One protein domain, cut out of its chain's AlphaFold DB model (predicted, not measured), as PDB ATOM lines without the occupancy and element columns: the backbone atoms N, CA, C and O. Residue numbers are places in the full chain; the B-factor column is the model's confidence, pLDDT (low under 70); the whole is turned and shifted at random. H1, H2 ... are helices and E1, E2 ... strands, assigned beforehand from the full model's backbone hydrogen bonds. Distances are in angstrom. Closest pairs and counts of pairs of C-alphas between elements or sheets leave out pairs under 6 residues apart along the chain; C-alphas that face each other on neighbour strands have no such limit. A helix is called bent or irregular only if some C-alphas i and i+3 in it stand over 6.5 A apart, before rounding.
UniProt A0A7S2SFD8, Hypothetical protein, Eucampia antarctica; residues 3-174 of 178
ATOM      1  N   ILE A   3     207.372 256.128 222.547       92.75
ATOM      2  CA  ILE A   3     208.357 257.125 222.962       92.75
ATOM      3  C   ILE A   3     209.690 256.772 222.297       92.75
ATOM      4  O   ILE A   3     210.245 255.699 222.545       92.75
ATOM      5  N   LEU A   4     210.201 257.672 221.457       91.25
ATOM      6  CA  LEU A   4     211.494 257.526 220.791       91.25
ATOM      7  C   LEU A   4     212.531 258.392 221.513       91.25
ATOM      8  O   LEU A   4     212.461 259.628 221.491       91.25
ATOM      9  N   MET A   5     213.472 257.728 222.177       87.06
ATOM     10  CA  MET A   5     214.640 258.307 222.843       87.06
ATOM     11  C   MET A   5     215.874 257.483 222.453       87.06
ATOM     12  O   MET A   5     215.969 257.023 221.319       87.06
ATOM     13  N   ASP A   6     216.799 257.257 223.385       81.12
ATOM     14  CA  ASP A   6     217.963 256.384 223.180       81.12
ATOM     15  C   ASP A   6     217.531 254.914 223.004       81.12
ATOM     16  O   ASP A   6     218.222 254.111 222.386       81.12
ATOM     17  N   GLY A   7     216.326 254.583 223.477       83.31
ATOM     18  CA  GLY A   7     215.575 253.373 223.155       83.31
ATOM     19  C   GLY A   7     214.184 253.692 222.595       83.31
ATOM     20  O   GLY A   7     213.800 254.854 222.444       83.31
ATOM     21  N   VAL A   8     213.417 252.640 222.310       84.75
ATOM     22  CA  VAL A   8     212.004 252.741 221.925       84.75
ATOM     23  C   VAL A   8     211.164 252.130 223.031       84.75
ATOM     24  O   VAL A   8     211.329 250.952 223.358       84.75
ATOM     25  N   TYR A   9     210.270 252.936 223.594       87.19
ATOM     26  CA  TYR A   9     209.427 252.549 224.718       87.19
ATOM     27  C   TYR A   9     207.958 252.657 224.343       87.19
ATOM     28  O   TYR A   9     207.548 253.592 223.657       87.19
ATOM     29  N   PHE A  10     207.160 251.712 224.812       87.25
ATOM     30  CA  PHE A  10     205.720 251.699 224.659       87.25
ATOM     31  C   PHE A  10     205.075 251.897 226.029       87.25
ATOM     32  O   PHE A  10     205.319 251.126 226.952       87.25
ATOM     33  N   LEU A  11     204.285 252.961 226.159       85.06
ATOM     34  CA  LEU A  11     203.415 253.179 227.309       85.06
ATOM     35  C   LEU A  11     202.103 252.437 227.066       85.06
ATOM     36  O   LEU A  11     201.322 252.838 226.189       85.06
ATOM     37  N   GLU A  12     201.894 251.395 227.857       77.88
ATOM     38  CA  GLU A  12     200.707 250.555 227.904       77.88
ATOM     39  C   GLU A  12     199.653 251.224 228.785       77.88
ATOM     40  O   GLU A  12     199.898 251.553 229.947       77.88
ATOM     41  N   GLN A  13     198.478 251.468 228.209       70.38
ATOM     42  CA  GLN A  13     197.330 252.004 228.931       70.38
ATOM     43  C   GLN A  13     196.286 250.899 229.046       70.38
ATOM     44  O   GLN A  13     195.780 250.409 228.036       70.38
ATOM     45  N   HIS A  14     195.978 250.490 230.275       61.84
ATOM     46  CA  HIS A  14     194.925 249.520 230.539       61.84
ATOM     47  C   HIS A  14     193.580 250.248 230.570       61.84
ATOM     48  O   HIS A  14     193.257 250.926 231.536       61.84
ATOM     49  N   ILE A  15     192.795 250.107 229.499       56.31
ATOM     50  CA  ILE A  15     191.498 250.791 229.322       56.31
ATOM     51  C   ILE A  15     190.428 250.281 230.318       56.31
ATOM     52  O   ILE A  15     189.414 250.935 230.526       56.31
ATOM     53  N   HIS A  16     190.646 249.125 230.955       52.72
ATOM     54  CA  HIS A  16     189.614 248.417 231.726       52.72
ATOM     55  C   HIS A  16     189.954 248.148 233.197       52.72
ATOM     56  O   HIS A  16     189.257 247.364 233.837       52.72
ATOM     57  N   ASN A  17     191.018 248.740 233.750       53.91
ATOM     58  CA  ASN A  17     191.370 248.498 235.149       53.91
ATOM     59  C   ASN A  17     192.087 249.707 235.763       53.91
ATOM     60  O   ASN A  17     193.313 249.793 235.717       53.91
ATOM     61  N   ASP A  18     191.316 250.613 236.369       58.84
ATOM     62  CA  ASP A  18     191.812 251.833 237.034       58.84
ATOM     63  C   ASP A  18     192.806 251.552 238.180       58.84
ATOM     64  O   ASP A  18     193.525 252.443 238.622       58.84
ATOM     65  N   ASN A  19     192.893 250.299 238.638       68.00
ATOM     66  CA  ASN A  19     193.812 249.874 239.693       68.00
ATOM     67  C   ASN A  19     195.223 249.522 239.198       68.00
ATOM     68  O   ASN A  19     196.115 249.327 240.024       68.00
ATOM     69  N   ASN A  20     195.446 249.430 237.883       64.94
ATOM     70  CA  ASN A  20     196.768 249.138 237.342       64.94
ATOM     71  C   ASN A  20     197.424 250.421 236.821       64.94
ATOM     72  O   ASN A  20     196.912 251.027 235.876       64.94
ATOM     73  N   PRO A  21     198.574 250.836 237.385       75.06
ATOM     74  CA  PRO A  21     199.292 251.987 236.868       75.06
ATOM     75  C   PRO A  21     199.743 251.726 235.419       75.06
ATOM     76  O   PRO A  21     200.026 250.576 235.064       75.06
ATOM     77  N   PRO A  22     199.852 252.773 234.579       77.62
ATOM     78  CA  PRO A  22     200.414 252.648 233.239       77.62
ATOM     79  C   PRO A  22     201.791 251.982 233.284       77.62
ATOM     80  O   PRO A  22     202.648 252.376 234.078       77.62
ATOM     81  N   GLN A  23     202.017 250.998 232.417       80.12
ATOM     82  CA  GLN A  23     203.297 250.299 232.329       80.12
ATOM     83  C   GLN A  23     204.120 250.820 231.155       80.12
ATOM     84  O   GLN A  23     203.584 251.194 230.112       80.12
ATOM     85  N   ILE A  24     205.441 250.866 231.330       82.62
ATOM     86  CA  ILE A  24     206.380 251.242 230.272       82.62
ATOM     87  C   ILE A  24     207.200 250.012 229.906       82.62
ATOM     88  O   ILE A  24     208.004 249.533 230.705       82.62
ATOM     89  N   SER A  25     207.040 249.559 228.670       85.12
ATOM     90  CA  SER A  25     207.772 248.430 228.105       85.12
ATOM     91  C   SER A  25     208.813 248.919 227.107       85.12
ATOM     92  O   SER A  25     208.526 249.748 226.244       85.12
ATOM     93  N   GLN A  26     210.039 248.406 227.192       85.69
ATOM     94  CA  GLN A  26     211.060 248.650 226.173       85.69
ATOM     95  C   GLN A  26     210.930 247.621 225.044       85.69
ATOM     96  O   GLN A  26     210.841 246.420 225.297       85.69
ATOM     97  N   ILE A  27     210.960 248.072 223.791       83.69
ATOM     98  CA  ILE A  27     210.867 247.181 222.630       83.69
ATOM     99  C   ILE A  27     212.196 246.447 222.405       83.69
ATOM    100  O   ILE A  27     213.243 247.083 222.272       83.69
ATOM    101  N   GLN A  28     212.138 245.111 222.337       79.06
ATOM    102  CA  GLN A  28     213.294 244.228 222.152       79.06
ATOM    103  C   GLN A  28     213.077 243.235 220.985       79.06
ATOM    104  O   GLN A  28     212.077 242.508 220.978       79.06
ATOM    105  N   PRO A  29     214.005 243.140 220.010       77.38
ATOM    106  CA  PRO A  29     215.211 243.961 219.872       77.38
ATOM    107  C   PRO A  29     214.877 245.436 219.559       77.38
ATOM    108  O   PRO A  29     213.788 245.711 219.046       77.38
ATOM    109  N   PRO A  30     215.792 246.385 219.835       75.56
ATOM    110  CA  PRO A  30     215.525 247.805 219.643       75.56
ATOM    111  C   PRO A  30     215.214 248.130 218.182       75.56
ATOM    112  O   PRO A  30     215.979 247.790 217.274       75.56
ATOM    113  N   MET A  31     214.102 248.828 217.959       84.38
ATOM    114  CA  MET A  31     213.779 249.385 216.648       84.38
ATOM    115  C   MET A  31     214.660 250.604 216.377       84.38
ATOM    116  O   MET A  31     214.772 251.488 217.226       84.38
ATOM    117  N   HIS A  32     215.242 250.692 215.177       86.00
ATOM    118  CA  HIS A  32     215.988 251.890 214.776       86.00
ATOM    119  C   HIS A  32     215.055 252.910 214.126       86.00
ATOM    120  O   HIS A  32     214.314 252.582 213.191       86.00
ATOM    121  N   PHE A  33     215.134 254.146 214.609       89.62
ATOM    122  CA  PHE A  33     214.462 255.313 214.051       89.62
ATOM    123  C   PHE A  33     215.523 256.364 213.741       89.62
ATOM    124  O   PHE A  33     216.056 256.944 214.679       89.62
ATOM    125  N   PRO A  34     215.888 256.587 212.473       89.50
ATOM    126  CA  PRO A  34     216.937 257.539 212.117       89.50
ATOM    127  C   PRO A  34     216.525 258.990 212.396       89.50
ATOM    128  O   PRO A  34     215.400 259.398 212.105       89.50
ATOM    129  N   SER A  35     217.461 259.794 212.896       87.75
ATOM    130  CA  SER A  35     217.279 261.236 213.051       87.75
ATOM    131  C   SER A  35     217.210 261.934 211.682       87.75
ATOM    132  O   SER A  35     218.003 261.609 210.792       87.75
ATOM    133  N   PRO A  36     216.352 262.961 211.507       83.75
ATOM    134  CA  PRO A  36     216.304 263.756 210.276       83.75
ATOM    135  C   PRO A  36     217.631 264.437 209.924       83.75
ATOM    136  O   PRO A  36     217.899 264.685 208.753       83.75
ATOM    137  N   LYS A  37     218.453 264.757 210.933       86.00
ATOM    138  CA  LYS A  37     219.747 265.432 210.747       86.00
ATOM    139  C   LYS A  37     220.885 264.457 210.443       86.00
ATOM    140  O   LYS A  37     221.835 264.831 209.768       86.00
ATOM    141  N   ASN A  38     220.811 263.236 210.973       85.12
ATOM    142  CA  ASN A  38     221.851 262.224 210.826       85.12
ATOM    143  C   ASN A  38     221.228 260.814 210.873       85.12
ATOM    144  O   ASN A  38     220.833 260.371 211.953       85.12
ATOM    145  N   PRO A  39     221.185 260.075 209.747       83.19
ATOM    146  CA  PRO A  39     220.581 258.740 209.690       83.19
ATOM    147  C   PRO A  39     221.227 257.690 210.610       83.19
ATOM    148  O   PRO A  39     220.577 256.711 210.984       83.19
ATOM    149  N   ASN A  40     222.490 257.901 210.993       83.81
ATOM    150  CA  ASN A  40     223.225 257.014 211.899       83.81
ATOM    151  C   ASN A  40     222.869 257.247 213.371       83.81
ATOM    152  O   ASN A  40     223.198 256.425 214.221       83.81
ATOM    153  N   GLN A  41     222.209 258.362 213.683       86.25
ATOM    154  CA  GLN A  41     221.740 258.667 215.026       86.25
ATOM    155  C   GLN A  41     220.282 258.266 215.182       86.25
ATOM    156  O   GLN A  41     219.492 258.354 214.242       86.25
ATOM    157  N   GLN A  42     219.927 257.857 216.394       86.62
ATOM    158  CA  GLN A  42     218.546 257.576 216.739       86.62
ATOM    159  C   GLN A  42     217.767 258.878 216.938       86.62
ATOM    160  O   GLN A  42     218.285 259.894 217.401       86.62
ATOM    161  N   GLN A  43     216.501 258.843 216.562       88.44
ATOM    162  CA  GLN A  43     215.550 259.900 216.808       88.44
ATOM    163  C   GLN A  43     215.268 259.989 218.309       88.44
ATOM    164  O   GLN A  43     215.013 258.982 218.962       88.44
ATOM    165  N   HIS A  44     215.296 261.204 218.848       90.56
ATOM    166  CA  HIS A  44     215.220 261.446 220.286       90.56
ATOM    167  C   HIS A  44     214.084 262.429 220.602       90.56
ATOM    168  O   HIS A  44     213.701 263.227 219.747       90.56
ATOM    169  N   ARG A  45     213.512 262.375 221.815       92.00
ATOM    170  CA  ARG A  45     212.396 263.242 222.267       92.00
ATOM    171  C   ARG A  45     211.238 263.321 221.259       92.00
ATOM    172  O   ARG A  45     210.730 264.403 220.962       92.00
ATOM    173  N   THR A  46     210.843 262.183 220.696       95.12
ATOM    174  CA  THR A  46     209.695 262.091 219.780       95.12
ATOM    175  C   THR A  46     208.615 261.212 220.402       95.12
ATOM    176  O   THR A  46     208.917 260.154 220.948       95.12
ATOM    177  N   LEU A  47     207.359 261.657 220.334       95.44
ATOM    178  CA  LEU A  47     206.217 260.995 220.960       95.44
ATOM    179  C   LEU A  47     205.123 260.741 219.926       95.44
ATOM    180  O   LEU A  47     204.511 261.684 219.422       95.44
ATOM    181  N   LEU A  48     204.863 259.468 219.642       95.00
ATOM    182  CA  LEU A  48     203.830 259.022 218.714       95.00
ATOM    183  C   LEU A  48     202.622 258.480 219.482       95.00
ATOM    184  O   LEU A  48     202.758 257.677 220.413       95.00
ATOM    185  N   GLN A  49     201.427 258.870 219.048       92.69
ATOM    186  CA  GLN A  49     200.208 258.165 219.410       92.69
ATOM    187  C   GLN A  49     200.078 256.953 218.491       92.69
ATOM    188  O   GLN A  49     200.021 257.091 217.270       92.69
ATOM    189  N   VAL A  50     200.067 255.763 219.085       91.50
ATOM    190  CA  VAL A  50     199.994 254.496 218.356       91.50
ATOM    191  C   VAL A  50     198.971 253.576 218.999       91.50
ATOM    192  O   VAL A  50     198.761 253.647 220.211       91.50
ATOM    193  N   VAL A  51     198.431 252.667 218.196       86.75
ATOM    194  CA  VAL A  51     197.738 251.463 218.659       86.75
ATOM    195  C   VAL A  51     198.558 250.237 218.259       86.75
ATOM    196  O   VAL A  51     199.089 250.176 217.148       86.75
ATOM    197  N   LEU A  52     198.718 249.290 219.182       87.00
ATOM    198  CA  LEU A  52     199.315 247.989 218.895       87.00
ATOM    199  C   LEU A  52     198.207 247.066 218.389       87.00
ATOM    200  O   LEU A  52     197.208 246.883 219.077       87.00
ATOM    201  N   VAL A  53     198.379 246.505 217.197       86.50
ATOM    202  CA  VAL A  53     197.435 245.548 216.611       86.50
ATOM    203  C   VAL A  53     198.159 244.268 216.219       86.50
ATOM    204  O   VAL A  53     199.349 244.287 215.886       86.50
ATOM    205  N   GLN A  54     197.420 243.167 216.244       84.81
ATOM    206  CA  GLN A  54     197.873 241.860 215.789       84.81
ATOM    207  C   GLN A  54     197.240 241.585 214.420       84.81
ATOM    208  O   GLN A  54     196.016 241.526 214.304       84.81
ATOM    209  N   ASP A  55     198.061 241.451 213.374       81.19
ATOM    210  CA  ASP A  55     197.564 241.009 212.067       81.19
ATOM    211  C   ASP A  55     197.156 239.522 212.138       81.19
ATOM    212  O   ASP A  55     197.734 238.748 212.905       81.19
ATOM    213  N   LYS A  56     196.216 239.095 211.285       75.62
ATOM    214  CA  LYS A  56     195.787 237.688 211.132       75.62
ATOM    215  C   LYS A  56     196.946 236.716 210.875       75.62
ATOM    216  O   LYS A  56     196.868 235.565 211.285       75.62
ATOM    217  N   ASP A  57     198.035 237.193 210.273       75.50
ATOM    218  CA  ASP A  57     199.257 236.414 210.012       75.50
ATOM    219  C   ASP A  57     200.218 236.359 211.220       75.50
ATOM    220  O   ASP A  57     201.401 236.058 211.078       75.50
ATOM    221  N   ASN A  58     199.736 236.688 212.422       74.62
ATOM    222  CA  ASN A  58     200.479 236.708 213.683       74.62
ATOM    223  C   ASN A  58     201.670 237.682 213.762       74.62
ATOM    224  O   ASN A  58     202.565 237.513 214.595       74.62
ATOM    225  N   VAL A  59     201.681 238.735 212.944       77.94
ATOM    226  CA  VAL A  59     202.719 239.773 213.002       77.94
ATOM    227  C   VAL A  59     202.193 240.997 213.762       77.94
ATOM    228  O   VAL A  59     201.301 241.680 213.251       77.94
ATOM    229  N   PRO A  60     202.745 241.331 214.945       85.81
ATOM    230  CA  PRO A  60     202.362 242.539 215.662       85.81
ATOM    231  C   PRO A  60     202.865 243.791 214.940       85.81
ATOM    232  O   PRO A  60     203.980 243.844 214.395       85.81
ATOM    233  N   ARG A  61     202.059 244.849 214.979       88.19
ATOM    234  CA  ARG A  61     202.441 246.156 214.446       88.19
ATOM    235  C   ARG A  61     201.915 247.305 215.289       88.19
ATOM    236  O   ARG A  61     200.794 247.286 215.787       88.19
ATOM    237  N   PHE A  62     202.711 248.360 215.358       90.44
ATOM    238  CA  PHE A  62     202.254 249.666 215.797       90.44
ATOM    239  C   PHE A  62     201.667 250.425 214.607       90.44
ATOM    240  O   PHE A  62     202.349 250.655 213.603       90.44
ATOM    241  N   MET A  63     200.410 250.837 214.737       90.31
ATOM    242  CA  MET A  63     199.728 251.731 213.807       90.31
ATOM    243  C   MET A  63     199.782 253.152 214.367       90.31
ATOM    244  O   MET A  63     199.213 253.432 215.422       90.31
ATOM    245  N   VAL A  64     200.490 254.045 213.680       92.81
ATOM    246  CA  VAL A  64     200.618 255.458 214.058       92.81
ATOM    247  C   VAL A  64     199.323 256.195 213.738       92.81
ATOM    248  O   VAL A  64     198.880 256.199 212.588       92.81
ATOM    249  N   GLN A  65     198.751 256.825 214.763       89.75
ATOM    250  CA  GLN A  65     197.511 257.599 214.706       89.75
ATOM    251  C   GLN A  65     197.772 259.109 214.728       89.75
ATOM    252  O   GLN A  65     197.079 259.860 214.046       89.75
ATOM    253  N   ASP A  66     198.743 259.550 215.534       92.38
ATOM    254  CA  ASP A  66     199.103 260.963 215.688       92.38
ATOM    255  C   ASP A  66     200.570 261.131 216.148       92.38
ATOM    256  O   ASP A  66     201.231 260.160 216.537       92.38
ATOM    257  N   ILE A  67     201.081 262.364 216.160       94.88
ATOM    258  CA  ILE A  67     202.367 262.745 216.764       94.88
ATOM    259  C   ILE A  67     202.174 263.932 217.707       94.88
ATOM    260  O   ILE A  67     201.610 264.962 217.345       94.88
ATOM    261  N   LEU A  68     202.666 263.791 218.935       94.88
ATOM    262  CA  LEU A  68     202.495 264.793 219.993       94.88
ATOM    263  C   LEU A  68     203.743 265.651 220.175       94.88
ATOM    264  O   LEU A  68     203.645 266.819 220.548       94.88
ATOM    265  N   ALA A  69     204.913 265.080 219.892       95.81
ATOM    266  CA  ALA A  69     206.183 265.784 219.919       95.81
ATOM    267  C   ALA A  69     207.147 265.200 218.887       95.81
ATOM    268  O   ALA A  69     207.141 263.992 218.645       95.81
ATOM    269  N   HIS A  70     207.999 266.045 218.313       94.81
ATOM    270  CA  HIS A  70     209.017 265.652 217.345       94.81
ATOM    271  C   HIS A  70     210.336 266.360 217.658       94.81
ATOM    272  O   HIS A  70     210.411 267.588 217.612       94.81
ATOM    273  N   ASN A  71     211.377 265.589 217.986       91.19
ATOM    274  CA  ASN A  71     212.707 266.092 218.355       91.19
ATOM    275  C   ASN A  71     212.684 267.193 219.435       91.19
ATOM    276  O   ASN A  71     213.403 268.186 219.344       91.19
ATOM    277  N   GLY A  72     211.842 267.023 220.458       92.00
ATOM    278  CA  GLY A  72     211.679 267.962 221.573       92.00
ATOM    279  C   GLY A  72     210.703 269.114 221.320       92.00
ATOM    280  O   GLY A  72     210.335 269.796 222.270       92.00
ATOM    281  N   GLY A  73     210.242 269.319 220.083       94.56
ATOM    282  CA  GLY A  73     209.189 270.287 219.775       94.56
ATOM    283  C   GLY A  73     207.803 269.705 220.049       94.56
ATOM    284  O   GLY A  73     207.470 268.651 219.508       94.56
ATOM    285  N   ILE A  74     206.991 270.390 220.857       95.81
ATOM    286  CA  ILE A  74     205.597 270.007 221.134       95.81
ATOM    287  C   ILE A  74     204.720 270.370 219.930       95.81
ATOM    288  O   ILE A  74     204.776 271.489 219.420       95.81
ATOM    289  N   LEU A  75     203.895 269.422 219.481       95.75
ATOM    290  CA  LEU A  75     203.065 269.545 218.281       95.75
ATOM    291  C   LEU A  75     201.562 269.581 218.570       95.75
ATOM    292  O   LEU A  75     200.785 269.807 217.649       95.75
ATOM    293  N   THR A  76     201.130 269.411 219.821       93.88
ATOM    294  CA  THR A  76     199.703 269.310 220.188       93.88
ATOM    295  C   THR A  76     198.867 270.531 219.787       93.88
ATOM    296  O   THR A  76     197.691 270.376 219.466       93.88
ATOM    297  N   GLY A  77     199.466 271.723 219.730       93.19
ATOM    298  CA  GLY A  77     198.812 272.953 219.262       93.19
ATOM    299  C   GLY A  77     198.789 273.144 217.738       93.19
ATOM    300  O   GLY A  77     198.184 274.093 217.252       93.19
ATOM    301  N   LYS A  78     199.451 272.281 216.956       94.12
ATOM    302  CA  LYS A  78     199.441 272.350 215.483       94.12
ATOM    303  C   LYS A  78     198.190 271.662 214.926       94.12
ATOM    304  O   LYS A  78     197.772 270.675 215.522       94.12
ATOM    305  N   PRO A  79     197.636 272.088 213.777       93.69
ATOM    306  CA  PRO A  79     196.566 271.366 213.082       93.69
ATOM    307  C   PRO A  79     196.955 269.931 212.708       93.69
ATOM    308  O   PRO A  79     198.125 269.672 212.404       93.69
ATOM    309  N   TRP A  80     195.984 269.012 212.663       91.69
ATOM    310  CA  TRP A  80     196.228 267.598 212.353       91.69
ATOM    311  C   TRP A  80     196.992 267.408 211.042       91.69
ATOM    312  O   TRP A  80     197.965 266.661 211.020       91.69
ATOM    313  N   LYS A  81     196.656 268.151 209.978       91.56
ATOM    314  CA  LYS A  81     197.363 268.053 208.683       91.56
ATOM    315  C   LYS A  81     198.870 268.309 208.793       91.56
ATOM    316  O   LYS A  81     199.660 267.681 208.096       91.56
ATOM    317  N   GLN A  82     199.274 269.223 209.681       94.38
ATOM    318  CA  GLN A  82     200.686 269.525 209.907       94.38
ATOM    319  C   GLN A  82     201.341 268.410 210.721       94.38
ATOM    320  O   GLN A  82     202.435 267.968 210.383       94.38
ATOM    321  N   ARG A  83     200.654 267.913 211.759       94.44
ATOM    322  CA  ARG A  83     201.114 266.771 212.568       94.44
ATOM    323  C   ARG A  83     201.295 265.513 211.708       94.44
ATOM    324  O   ARG A  83     202.331 264.862 211.808       94.44
ATOM    325  N   PHE A  84     200.359 265.240 210.799       93.25
ATOM    326  CA  PHE A  84     200.426 264.143 209.832       93.25
ATOM    327  C   PHE A  84     201.718 264.172 209.008       93.25
ATOM    328  O   PHE A  84     202.423 263.164 208.925       93.25
ATOM    329  N   ALA A  85     202.086 265.339 208.465       92.75
ATOM    330  CA  ALA A  85     203.335 265.499 207.722       92.75
ATOM    331  C   ALA A  85     204.568 265.162 208.583       92.75
ATOM    332  O   ALA A  85     205.465 264.456 208.118       92.75
ATOM    333  N   PHE A  86     204.587 265.571 209.860       93.19
ATOM    334  CA  PHE A  86     205.703 265.272 210.766       93.19
ATOM    335  C   PHE A  86     205.939 263.772 210.962       93.19
ATOM    336  O   PHE A  86     207.095 263.352 210.919       93.19
ATOM    337  N   TRP A  87     204.909 262.941 211.161       92.06
ATOM    338  CA  TRP A  87     205.155 261.499 211.315       92.06
ATOM    339  C   TRP A  87     205.340 260.776 209.984       92.06
ATOM    340  O   TRP A  87     206.087 259.798 209.924       92.06
ATOM    341  N   MET A  88     204.693 261.230 208.911       91.94
ATOM    342  CA  MET A  88     204.867 260.615 207.597       91.94
ATOM    343  C   MET A  88     206.281 260.845 207.081       91.94
ATOM    344  O   MET A  88     206.997 259.883 206.806       91.94
ATOM    345  N   GLU A  89     206.712 262.098 206.993       90.12
ATOM    346  CA  GLU A  89     208.000 262.467 206.407       90.12
ATOM    347  C   GLU A  89     209.135 262.376 207.422       90.12
ATOM    348  O   GLU A  89     210.197 261.841 207.111       90.12
ATOM    349  N   GLY A  90     208.897 262.854 208.646       87.50
ATOM    350  CA  GLY A  90     209.912 262.967 209.695       87.50
ATOM    351  C   GLY A  90     210.164 261.692 210.496       87.50
ATOM    352  O   GLY A  90     211.130 261.655 211.249       87.50
ATOM    353  N   VAL A  91     209.341 260.648 210.340       91.69
ATOM    354  CA  VAL A  91     209.534 259.366 211.043       91.69
ATOM    355  C   VAL A  91     209.457 258.186 210.080       91.69
ATOM    356  O   VAL A  91     210.430 257.453 209.899       91.69
ATOM    357  N   LEU A  92     208.307 257.980 209.434       90.44
ATOM    358  CA  LEU A  92     208.049 256.766 208.658       90.44
ATOM    359  C   LEU A  92     208.888 256.690 207.386       90.44
ATOM    360  O   LEU A  92     209.463 255.641 207.098       90.44
ATOM    361  N   GLN A  93     208.979 257.781 206.624       89.06
ATOM    362  CA  GLN A  93     209.801 257.815 205.414       89.06
ATOM    363  C   GLN A  93     211.289 257.699 205.741       89.06
ATOM    364  O   GLN A  93     212.007 256.992 205.038       89.06
ATOM    365  N   LEU A  94     211.759 258.319 206.829       88.12
ATOM    366  CA  LEU A  94     213.148 258.153 207.258       88.12
ATOM    367  C   LEU A  94     213.440 256.705 207.659       88.12
ATOM    368  O   LEU A  94     214.438 256.149 207.206       88.12
ATOM    369  N   LYS A  95     212.545 256.051 208.410       87.19
ATOM    370  CA  LYS A  95     212.692 254.626 208.744       87.19
ATOM    371  C   LYS A  95     212.749 253.741 207.497       87.19
ATOM    372  O   LYS A  95     213.560 252.826 207.462       87.19
ATOM    373  N   LYS A  96     211.943 254.023 206.467       86.31
ATOM    374  CA  LYS A  96     211.960 253.272 205.194       86.31
ATOM    375  C   LYS A  96     213.273 253.401 204.418       86.31
ATOM    376  O   LYS A  96     213.609 252.491 203.671       86.31
ATOM    377  N   LYS A  97     213.996 254.518 204.567       84.19
ATOM    378  CA  LYS A  97     215.302 254.731 203.916       84.19
ATOM    379  C   LYS A  97     216.417 253.896 204.540       84.19
ATOM    380  O   LYS A  97     217.460 253.724 203.916       84.19
ATOM    381  N   VAL A  98     216.217 253.390 205.755       80.94
ATOM    382  CA  VAL A  98     217.164 252.487 206.406       80.94
ATOM    383  C   VAL A  98     216.760 251.053 206.067       80.94
ATOM    384  O   VAL A  98     215.592 250.700 206.252       80.94
ATOM    385  N   PRO A  99     217.685 250.209 205.577       75.69
ATOM    386  CA  PRO A  99     217.373 248.816 205.305       75.69
ATOM    387  C   PRO A  99     216.835 248.143 206.577       75.69
ATOM    388  O   PRO A  99     217.403 248.334 207.660       75.69
ATOM    389  N   PRO A 100     215.729 247.385 206.481       68.00
ATOM    390  CA  PRO A 100     215.138 246.745 207.642       68.00
ATOM    391  C   PRO A 100     216.160 245.798 208.268       68.00
ATOM    392  O   PRO A 100     216.732 244.943 207.589       68.00
ATOM    393  N   LYS A 101     216.385 245.930 209.579       68.44
ATOM    394  CA  LYS A 101     217.138 244.914 210.313       68.44
ATOM    395  C   LYS A 101     216.306 243.630 210.286       68.44
ATOM    396  O   LYS A 101     215.135 243.660 210.658       68.44
ATOM    397  N   GLN A 102     216.908 242.515 209.871       58.91
ATOM    398  CA  GLN A 102     216.223 241.223 209.678       58.91
ATOM    399  C   GLN A 102     215.488 240.699 210.932       58.91
ATOM    400  O   GLN A 102     214.634 239.828 210.808       58.91
ATOM    401  N   ASN A 103     215.753 241.265 212.116       67.12
ATOM    402  CA  ASN A 103     215.226 240.799 213.401       67.12
ATOM    403  C   ASN A 103     214.130 241.694 214.021       67.12
ATOM    404  O   ASN A 103     213.790 241.496 215.188       67.12
ATOM    405  N   GLU A 104     213.583 242.693 213.316       70.81
ATOM    406  CA  GLU A 104     212.478 243.498 213.872       70.81
ATOM    407  C   GLU A 104     211.202 242.648 214.030       70.81
ATOM    408  O   GLU A 104     210.520 242.331 213.056       70.81
ATOM    409  N   LYS A 105     210.871 242.293 215.279       78.38
ATOM    410  CA  LYS A 105     209.688 241.481 215.628       78.38
ATOM    411  C   LYS A 105     208.367 242.244 215.527       78.38
ATOM    412  O   LYS A 105     207.322 241.625 215.361       78.38
ATOM    413  N   ILE A 106     208.414 243.572 215.636       84.31
ATOM    414  CA  ILE A 106     207.247 244.456 215.582       84.31
ATOM    415  C   ILE A 106     207.483 245.491 214.487       84.31
ATOM    416  O   ILE A 106     208.542 246.117 214.426       84.31
ATOM    417  N   LYS A 107     206.490 245.687 213.619       85.94
ATOM    418  CA  LYS A 107     206.561 246.664 212.521       85.94
ATOM    419  C   LYS A 107     205.907 247.985 212.926       85.94
ATOM    420  O   LYS A 107     204.967 247.999 213.710       85.94
ATOM    421  N   LEU A 108     206.356 249.096 212.340       87.56
ATOM    422  CA  LEU A 108     205.658 250.386 212.423       87.56
ATOM    423  C   LEU A 108     204.994 250.701 211.078       87.56
ATOM    424  O   LEU A 108     205.633 250.602 210.026       87.56
ATOM    425  N   ARG A 109     203.724 251.103 211.101       88.75
ATOM    426  CA  ARG A 109     202.952 251.528 209.928       88.75
ATOM    427  C   ARG A 109     202.149 252.785 210.259       88.75
ATOM    428  O   ARG A 109     201.738 252.972 211.397       88.75
ATOM    429  N   ALA A 110     201.921 253.642 209.268       87.19
ATOM    430  CA  ALA A 110     200.883 254.664 209.381       87.19
ATOM    431  C   ALA A 110     199.508 254.015 209.231       87.19
ATOM    432  O   ALA A 110     199.361 253.065 208.457       87.19
ATOM    433  N   ILE A 111     198.513 254.570 209.920       86.75
ATOM    434  CA  ILE A 111     197.125 254.431 209.483       86.75
ATOM    435  C   ILE A 111     196.967 255.112 208.122       86.75
ATOM    436  O   ILE A 111     197.551 256.168 207.866       86.75
ATOM    437  N   GLU A 112     196.198 254.482 207.238       86.00
ATOM    438  CA  GLU A 112     195.817 255.083 205.967       86.00
ATOM    439  C   GLU A 112     194.656 256.053 206.184       86.00
ATOM    440  O   GLU A 112     193.642 255.704 206.787       86.00
ATOM    441  N   PHE A 113     194.818 257.277 205.685       87.44
ATOM    442  CA  PHE A 113     193.789 258.308 205.728       87.44
ATOM    443  C   PHE A 113     193.286 258.569 204.319       87.44
ATOM    444  O   PHE A 113     194.067 258.681 203.373       87.44
ATOM    445  N   PHE A 114     191.973 258.711 204.204       89.56
ATOM    446  CA  PHE A 114     191.291 258.946 202.944       89.56
ATOM    447  C   PHE A 114     190.463 260.214 203.050       89.56
ATOM    448  O   PHE A 114     189.995 260.581 204.130       89.56
ATOM    449  N   LYS A 115     190.257 260.884 201.916       89.12
ATOM    450  CA  LYS A 115     189.300 261.986 201.874       89.12
ATOM    451  C   LYS A 115     187.896 261.436 202.090       89.12
ATOM    452  O   LYS A 115     187.563 260.356 201.612       89.12
ATOM    453  N   VAL A 116     187.052 262.246 202.715       86.19
ATOM    454  CA  VAL A 116     185.617 261.992 202.919       86.19
ATOM    455  C   VAL A 116     184.919 261.533 201.638       86.19
ATOM    456  O   VAL A 116     184.185 260.550 201.634       86.19
ATOM    457  N   SER A 117     185.218 262.190 200.517       86.81
ATOM    458  CA  SER A 117     184.656 261.868 199.202       86.81
ATOM    459  C   SER A 117     184.993 260.456 198.702       86.81
ATOM    460  O   SER A 117     184.355 259.964 197.777       86.81
ATOM    461  N   GLN A 118     185.989 259.792 199.293       88.38
ATOM    462  CA  GLN A 118     186.412 258.434 198.952       88.38
ATOM    463  C   GLN A 118     185.779 257.375 199.859       88.38
ATOM    464  O   GLN A 118     186.123 256.199 199.742       88.38
ATOM    465  N   PHE A 119     184.851 257.758 200.740       85.69
ATOM    466  CA  PHE A 119     184.220 256.867 201.711       85.69
ATOM    467  C   PHE A 119     183.756 255.535 201.104       85.69
ATOM    468  O   PHE A 119     184.102 254.466 201.603       85.69
ATOM    469  N   GLN A 120     183.042 255.594 199.977       83.31
ATOM    470  CA  GLN A 120     182.540 254.412 199.276       83.31
ATOM    471  C   GLN A 120     183.664 253.446 198.875       83.31
ATOM    472  O   GLN A 120     183.528 252.231 199.007       83.31
ATOM    473  N   HIS A 121     184.784 253.986 198.393       87.38
ATOM    474  CA  HIS A 121     185.935 253.189 197.994       87.38
ATOM    475  C   HIS A 121     186.598 252.525 199.203       87.38
ATOM    476  O   HIS A 121     186.882 251.329 199.148       87.38
ATOM    477  N   VAL A 122     186.800 253.278 200.290       86.62
ATOM    478  CA  VAL A 122     187.370 252.762 201.545       86.62
ATOM    479  C   VAL A 122     186.522 251.615 202.075       86.62
ATOM    480  O   VAL A 122     187.037 250.541 202.371       86.62
ATOM    481  N   TRP A 123     185.209 251.820 202.114       82.12
ATOM    482  CA  TRP A 123     184.268 250.832 202.613       82.12
ATOM    483  C   TRP A 123     184.284 249.536 201.800       82.12
ATOM    484  O   TRP A 123     184.409 248.452 202.362       82.12
ATOM    485  N   SER A 124     184.166 249.637 200.474       84.50
ATOM    486  CA  SER A 124     184.017 248.464 199.611       84.50
ATOM    487  C   SER A 124     185.329 247.750 199.297       84.50
ATOM    488  O   SER A 124     185.293 246.555 199.025       84.50
ATOM    489  N   ASN A 125     186.471 248.447 199.325       87.12
ATOM    490  CA  ASN A 125     187.743 247.891 198.844       87.12
ATOM    491  C   ASN A 125     188.837 247.831 199.912       87.12
ATOM    492  O   ASN A 125     189.648 246.914 199.873       87.12
ATOM    493  N   VAL A 126     188.873 248.773 200.862       87.31
ATOM    494  CA  VAL A 126     189.948 248.850 201.869       87.31
ATOM    495  C   VAL A 126     189.568 248.079 203.129       87.31
ATOM    496  O   VAL A 126     190.295 247.179 203.537       87.31
ATOM    497  N   CYS A 127     188.405 248.361 203.725       84.44
ATOM    498  CA  CYS A 127     187.951 247.698 204.952       84.44
ATOM    499  C   CYS A 127     187.938 246.153 204.874       84.44
ATOM    500  O   CYS A 127     188.336 245.522 205.857       84.44
ATOM    501  N   PRO A 128     187.536 245.505 203.757       83.88
ATOM    502  CA  PRO A 128     187.532 244.043 203.666       83.88
ATOM    503  C   PRO A 128     188.928 243.411 203.692       83.88
ATOM    504  O   PRO A 128     189.064 242.268 204.125       83.88
ATOM    505  N   VAL A 129     189.955 244.145 203.249       85.50
ATOM    506  CA  VAL A 129     191.333 243.644 203.134       85.50
ATOM    507  C   VAL A 129     192.219 244.041 204.318       85.50
ATOM    508  O   VAL A 129     193.397 243.681 204.348       85.50
ATOM    509  N   VAL A 130     191.682 244.752 205.317       84.25
ATOM    510  CA  VAL A 130     192.429 245.051 206.544       84.25
ATOM    511  C   VAL A 130     192.726 243.750 207.299       84.25
ATOM    512  O   VAL A 130     191.842 242.933 207.571       84.25
ATOM    513  N   LEU A 131     194.006 243.557 207.621       84.94
ATOM    514  CA  LEU A 131     194.525 242.309 208.189       84.94
ATOM    515  C   LEU A 131     194.354 242.194 209.706       84.94
ATOM    516  O   LEU A 131     194.521 241.102 210.232       84.94
ATOM    517  N   HIS A 132     194.021 243.278 210.400       83.75
ATOM    518  CA  HIS A 132     193.746 243.288 211.839       83.75
ATOM    519  C   HIS A 132     192.257 243.525 212.110       83.75
ATOM    520  O   HIS A 132     191.488 243.901 211.219       83.75
ATOM    521  N   GLU A 133     191.846 243.276 213.350       80.25
ATOM    522  CA  GLU A 133     190.494 243.576 213.811       80.25
ATOM    523  C   GLU A 133     190.189 245.069 213.659       80.25
ATOM    524  O   GLU A 133     191.016 245.930 213.959       80.25
ATOM    525  N   THR A 134     189.012 245.372 213.115       76.06
ATOM    526  CA  THR A 134     188.576 246.738 212.835       76.06
ATOM    527  C   THR A 134     187.136 246.913 213.262       76.06
ATOM    528  O   THR A 134     186.238 246.224 212.775       76.06
ATOM    529  N   ASP A 135     186.928 247.896 214.128       73.69
ATOM    530  CA  ASP A 135     185.613 248.196 214.678       73.69
ATOM    531  C   ASP A 135     184.864 249.256 213.893       73.69
ATOM    532  O   ASP A 135     183.693 249.469 214.178       73.69
ATOM    533  N   GLY A 136     185.484 249.922 212.914       76.56
ATOM    534  CA  GLY A 136     184.802 250.987 212.198       76.56
ATOM    535  C   GLY A 136     185.663 251.955 211.409       76.56
ATOM    536  O   GLY A 136     186.834 251.705 211.131       76.56
ATOM    537  N   ILE A 137     185.039 253.083 211.061       80.25
ATOM    538  CA  ILE A 137     185.674 254.237 210.419       80.25
ATOM    539  C   ILE A 137     185.618 255.424 211.377       80.25
ATOM    540  O   ILE A 137     184.577 255.714 211.974       80.25
ATOM    541  N   VAL A 138     186.753 256.108 211.489       82.88
ATOM    542  CA  VAL A 138     186.946 257.284 212.335       82.88
ATOM    543  C   VAL A 138     187.141 258.510 211.457       82.88
ATOM    544  O   VAL A 138     187.852 258.459 210.453       82.88
ATOM    545  N   TRP A 139     186.531 259.617 211.865       82.94
ATOM    546  CA  TRP A 139     186.639 260.899 211.183       82.94
ATOM    547  C   TRP A 139     187.622 261.786 211.916       82.94
ATOM    548  O   TRP A 139     187.614 261.859 213.144       82.94
ATOM    549  N   ILE A 140     188.491 262.443 211.151       84.12
ATOM    550  CA  ILE A 140     189.519 263.309 211.714       84.12
ATOM    551  C   ILE A 140     189.439 264.685 211.055       84.12
ATOM    552  O   ILE A 140     189.734 264.805 209.862       84.12
ATOM    553  N   PRO A 141     189.075 265.733 211.811       85.44
ATOM    554  CA  PRO A 141     189.110 267.096 211.305       85.44
ATOM    555  C   PRO A 141     190.559 267.540 211.063       85.44
ATOM    556  O   PRO A 141     191.385 267.570 211.978       85.44
ATOM    557  N   THR A 142     190.881 267.914 209.823       88.44
ATOM    558  CA  THR A 142     192.262 268.221 209.401       88.44
ATOM    559  C   THR A 142     192.826 269.493 210.029       88.44
ATOM    560  O   THR A 142     194.043 269.602 210.210       88.44
ATOM    561  N   GLU A 143     191.953 270.441 210.367       89.62
ATOM    562  CA  GLU A 143     192.319 271.727 210.968       89.62
ATOM    563  C   GLU A 143     192.349 271.692 212.503       89.62
ATOM    564  O   GLU A 143     192.899 272.599 213.126       89.62
ATOM    565  N   ALA A 144     191.827 270.633 213.132       87.69
ATOM    566  CA  ALA A 144     191.782 270.554 214.585       87.69
ATOM    567  C   ALA A 144     193.176 270.352 215.196       87.69
ATOM    568  O   ALA A 144     194.012 269.563 214.726       87.69
ATOM    569  N   THR A 145     193.420 271.047 216.304       90.00
ATOM    570  CA  THR A 145     194.575 270.782 217.165       90.00
ATOM    571  C   THR A 145     194.345 269.494 217.956       90.00
ATOM    572  O   THR A 145     193.238 268.966 218.006       90.00
ATOM    573  N   PHE A 146     195.392 268.945 218.568       85.38
ATOM    574  CA  PHE A 146     195.244 267.754 219.405       85.38
ATOM    575  C   PHE A 146     194.421 268.045 220.666       85.38
ATOM    576  O   PHE A 146     193.725 267.171 221.159       85.38
ATOM    577  N   GLN A 147     194.523 269.271 221.184       81.00
ATOM    578  CA  GLN A 147     193.842 269.707 222.406       81.00
ATOM    579  C   GLN A 147     192.373 270.058 222.169       81.00
ATOM    580  O   GLN A 147     191.555 269.847 223.054       81.00
ATOM    581  N   ASN A 148     192.045 270.558 220.975       75.19
ATOM    582  CA  ASN A 148     190.694 270.998 220.620       75.19
ATOM    583  C   ASN A 148     189.992 270.008 219.686       75.19
ATOM    584  O   ASN A 148     189.024 270.375 219.023       75.19
ATOM    585  N   ARG A 149     190.502 268.777 219.562       68.19
ATOM    586  CA  ARG A 149     189.747 267.729 218.883       68.19
ATOM    587  C   ARG A 149     188.668 267.255 219.849       68.19
ATOM    588  O   ARG A 149     188.992 266.822 220.954       68.19
ATOM    589  N   GLU A 150     187.409 267.325 219.431       63.22
ATOM    590  CA  GLU A 150     186.399 266.447 220.020       63.22
ATOM    591  C   GLU A 150     186.884 265.000 219.862       63.22
ATOM    592  O   GLU A 150     187.659 264.696 218.940       63.22
ATOM    593  N   GLU A 151     186.515 264.121 220.800       58.41
ATOM    594  CA  GLU A 151     186.941 262.728 220.708       58.41
ATOM    595  C   GLU A 151     186.599 262.172 219.322       58.41
ATOM    596  O   GLU A 151     185.516 262.461 218.806       58.41
ATOM    597  N   PRO A 152     187.516 261.410 218.691       60.34
ATOM    598  CA  PRO A 152     187.251 260.826 217.391       60.34
ATOM    599  C   PRO A 152     185.943 260.044 217.459       60.34
ATOM    600  O   PRO A 152     185.854 259.001 218.106       60.34
ATOM    601  N   CYS A 153     184.917 260.561 216.793       51.41
ATOM    602  CA  CYS A 153     183.627 259.914 216.750       51.41
ATOM    603  C   CYS A 153     183.785 258.626 215.935       51.41
ATOM    604  O   CYS A 153     184.091 258.637 214.738       51.41
ATOM    605  N   LEU A 154     183.636 257.482 216.605       54.03
ATOM    606  CA  LEU A 154     183.464 256.198 215.937       54.03
ATOM    607  C   LEU A 154     182.100 256.247 215.253       54.03
ATOM    608  O   LEU A 154     181.074 256.037 215.895       54.03
ATOM    609  N   ILE A 155     182.074 256.569 213.961       58.00
ATOM    610  CA  ILE A 155     180.797 256.841 213.292       58.00
ATOM    611  C   ILE A 155     180.088 255.541 212.893       58.00
ATOM    612  O   ILE A 155     178.862 255.507 212.842       58.00
ATOM    613  N   MET A 156     180.808 254.443 212.636       58.16
ATOM    614  CA  MET A 156     180.173 253.213 212.144       58.16
ATOM    615  C   MET A 156     180.857 251.951 212.628       58.16
ATOM    616  O   MET A 156     182.051 251.801 212.399       58.16
ATOM    617  N   ARG A 157     180.079 251.012 213.186       57.41
ATOM    618  CA  ARG A 157     180.557 249.664 213.499       57.41
ATOM    619  C   ARG A 157     180.379 248.714 212.322       57.41
ATOM    620  O   ARG A 157     179.351 248.731 211.649       57.41
ATOM    621  N   LYS A 158     181.347 247.821 212.104       56.47
ATOM    622  CA  LYS A 158     181.270 246.789 211.050       56.47
ATOM    623  C   LYS A 158     179.989 245.940 211.152       56.47
ATOM    624  O   LYS A 158     179.414 245.571 210.133       56.47
ATOM    625  N   ASN A 159     179.492 245.721 212.373       50.88
ATOM    626  CA  ASN A 159     178.302 244.906 212.647       50.88
ATOM    627  C   ASN A 159     176.963 245.655 212.472       50.88
ATOM    628  O   ASN A 159     175.928 245.009 212.358       50.88
ATOM    629  N   SER A 160     176.944 246.994 212.417       45.09
ATOM    630  CA  SER A 160     175.702 247.782 212.277       45.09
ATOM    631  C   SER A 160     175.269 248.017 210.820       45.09
ATOM    632  O   SER A 160     174.264 248.683 210.577       45.09
ATOM    633  N   LEU A 161     176.028 247.492 209.850       50.84
ATOM    634  CA  LEU A 161     175.910 247.806 208.418       50.84
ATOM    635  C   LEU A 161     175.582 246.606 207.520       50.84
ATOM    636  O   LEU A 161     175.597 246.740 206.300       50.84
ATOM    637  N   GLN A 162     175.166 245.471 208.091       51.09
ATOM    638  CA  GLN A 162     174.342 244.521 207.329       51.09
ATOM    639  C   GLN A 162     172.962 245.114 206.964       51.09
ATOM    640  O   GLN A 162     172.224 244.505 206.200       51.09
ATOM    641  N   ASN A 163     172.623 246.306 207.474       47.94
ATOM    642  CA  ASN A 163     171.353 246.984 207.239       47.94
ATOM    643  C   ASN A 163     171.552 248.256 206.386       47.94
ATOM    644  O   ASN A 163     172.209 249.211 206.808       47.94
ATOM    645  N   GLU A 164     170.988 248.269 205.178       50.62
ATOM    646  CA  GLU A 164     171.150 249.318 204.155       50.62
ATOM    647  C   GLU A 164     170.627 250.698 204.608       50.62
ATOM    648  O   GLU A 164     171.189 251.737 204.256       50.62
ATOM    649  N   ALA A 165     169.623 250.717 205.490       50.88
ATOM    650  CA  ALA A 165     169.034 251.933 206.054       50.88
ATOM    651  C   ALA A 165     170.009 252.746 206.933       50.88
ATOM    652  O   ALA A 165     170.019 253.976 206.882       50.88
ATOM    653  N   THR A 166     170.877 252.079 207.703       50.38
ATOM    654  CA  THR A 166     171.864 252.742 208.578       50.38
ATOM    655  C   THR A 166     172.926 253.483 207.760       50.38
ATOM    656  O   THR A 166     173.395 254.551 208.153       50.38
ATOM    657  N   ARG A 167     173.271 252.945 206.583       50.19
ATOM    658  CA  ARG A 167     174.269 253.508 205.665       50.19
ATOM    659  C   ARG A 167     173.822 254.837 205.055       50.19
ATOM    660  O   ARG A 167     174.610 255.781 205.046       50.19
ATOM    661  N   LEU A 168     172.581 254.927 204.567       51.69
ATOM    662  CA  LEU A 168     172.037 256.187 204.038       51.69
ATOM    663  C   LEU A 168     171.938 257.258 205.129       51.69
ATOM    664  O   LEU A 168     172.221 258.426 204.872       51.69
ATOM    665  N   ASN A 169     171.578 256.861 206.350       47.41
ATOM    666  CA  ASN A 169     171.381 257.806 207.442       47.41
ATOM    667  C   ASN A 169     172.696 258.492 207.851       47.41
ATOM    668  O   ASN A 169     172.732 259.711 207.982       47.41
ATOM    669  N   VAL A 170     173.801 257.744 207.952       47.97
ATOM    670  CA  VAL A 170     175.128 258.318 208.253       47.97
ATOM    671  C   VAL A 170     175.617 259.239 207.132       47.97
ATOM    672  O   VAL A 170     176.093 260.335 207.413       47.97
ATOM    673  N   LEU A 171     175.461 258.843 205.864       49.22
ATOM    674  CA  LEU A 171     175.865 259.666 204.716       49.22
ATOM    675  C   LEU A 171     175.112 261.003 204.653       49.22
ATOM    676  O   LEU A 171     175.714 262.019 204.320       49.22
ATOM    677  N   ASN A 172     173.835 261.022 205.043       46.88
ATOM    678  CA  ASN A 172     173.022 262.240 205.076       46.88
ATOM    679  C   ASN A 172     173.426 263.223 206.192       46.88
ATOM    680  O   ASN A 172     173.119 264.410 206.090       46.88
ATOM    681  N   HIS A 173     174.119 262.757 207.237       46.16
ATOM    682  CA  HIS A 173     174.581 263.591 208.358       46.16
ATOM    683  C   HIS A 173     176.021 264.101 208.179       46.16
ATOM    684  O   HIS A 173     176.494 264.921 208.964       46.16
ATOM    685  N   LEU A 174     176.721 263.653 207.135       38.41
ATOM    686  CA  LEU A 174     178.068 264.096 206.790       38.41
ATOM    687  C   LEU A 174     177.982 265.271 205.805       38.41
ATOM    688  O   LEU A 174     178.220 265.120 204.608       38.41
TER     689      LEU A 174
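Overview. This is residues 3 to 174 of the 178 residues of the protein "Hypothetical protein" of Eucampia antarctica (UniProt A0A7S2SFD8). A small, strongly twisted sheet of three strands, E3, E4 and E5, with the long helix H1 packed slantwise over one face, makes the body; the hairpin of E1 and E2 juts from it, and its tip, residues 15 to 20, sticks out. At the other end lies a loose second part: helix H2, the little hairpin of E6 and E7, and helix H3 at the far tip. The 172 printed residues include three named helices and seven named strands, in the order E1 E2 E3 E4 H1 E5 H2 E6 E7 H3; the larger sheet, E3 E4 E5, is mixed. The class is mixed, helices and strands, with under half of the residues in named elements. The whole is compact, with a radius of gyration of the C-alphas of 17.7 A and spans of 54 by 40 by 36 A.

Along the chain. E1, residues 8 to 12, begins with C-alpha 8 at (212.004, 252.741, 221.925), and E2 is residues 23 to 26. E3, residues 46 to 54, is 23.8 A long and bends by 57 degrees at residue 49. E4, residues 60 to 70, is 24.1 A long and bends by 78 degrees at residue 67. H1, residues 80 to 97, is 24.5 A long and begins with C-alpha 80 at (196.228, 267.598, 212.353). E5 is residues 107 to 110. H2, residues 116 to 129, is 19.2 A long. E6 is residues 136 to 138 and E7 residues 154 to 157. H3, residues 164 to 173, is 15.3 A long and ends with C-alpha 173 at (174.581, 263.591, 208.358).

Arrangement. E3 and E4 form an antiparallel hairpin, with N 49 and O 66 2.8 A apart. E5 is parallel to E4, with N 64 and O 109 2.8 A apart. E4, H1 and E5 form a strand-helix-strand unit, two parallel neighbour strands with a helix between, and its crossover is right-handed. H1 is on the sheet at a height of 7.9 A, slantwise to the strands at 53 degrees to E4 on the local plane; its closest C-alphas with E4 are those of Ile 67 and Arg 83, 5.9 A. E1 and E2 form an antiparallel hairpin, with N 10 and O 25 2.8 A apart; E1 and E3 are near each other. E6 and E7 form another, with N 155 and O 137 3.3 A apart. H2 and E6 are near each other; H2 and H3 are apart. The closest C-alphas of E7 and H3 are those of Ile 155 and Val 170, 7.7 A. H1 is irregular, but only just, with C-alphas 90 and 93 6.7 A apart; H2 is irregular, with C-alphas 117 and 120 7.8 A apart. In H3 every O i to N i+4 pair is within hydrogen-bond range, in H1 12 of 14 and in H2 5 of 10.

Size, cuts and confidence. The C-alphas farthest apart, those of Asn 40 and Ala 165, are 54.7 A apart. The printed part has no cut. The links E2 to E3 and E6 to E7 are long. The mean pLDDT of the printed part is 79.7; residues 14 to 20, 100 to 103 and 149 to 174 are under 70.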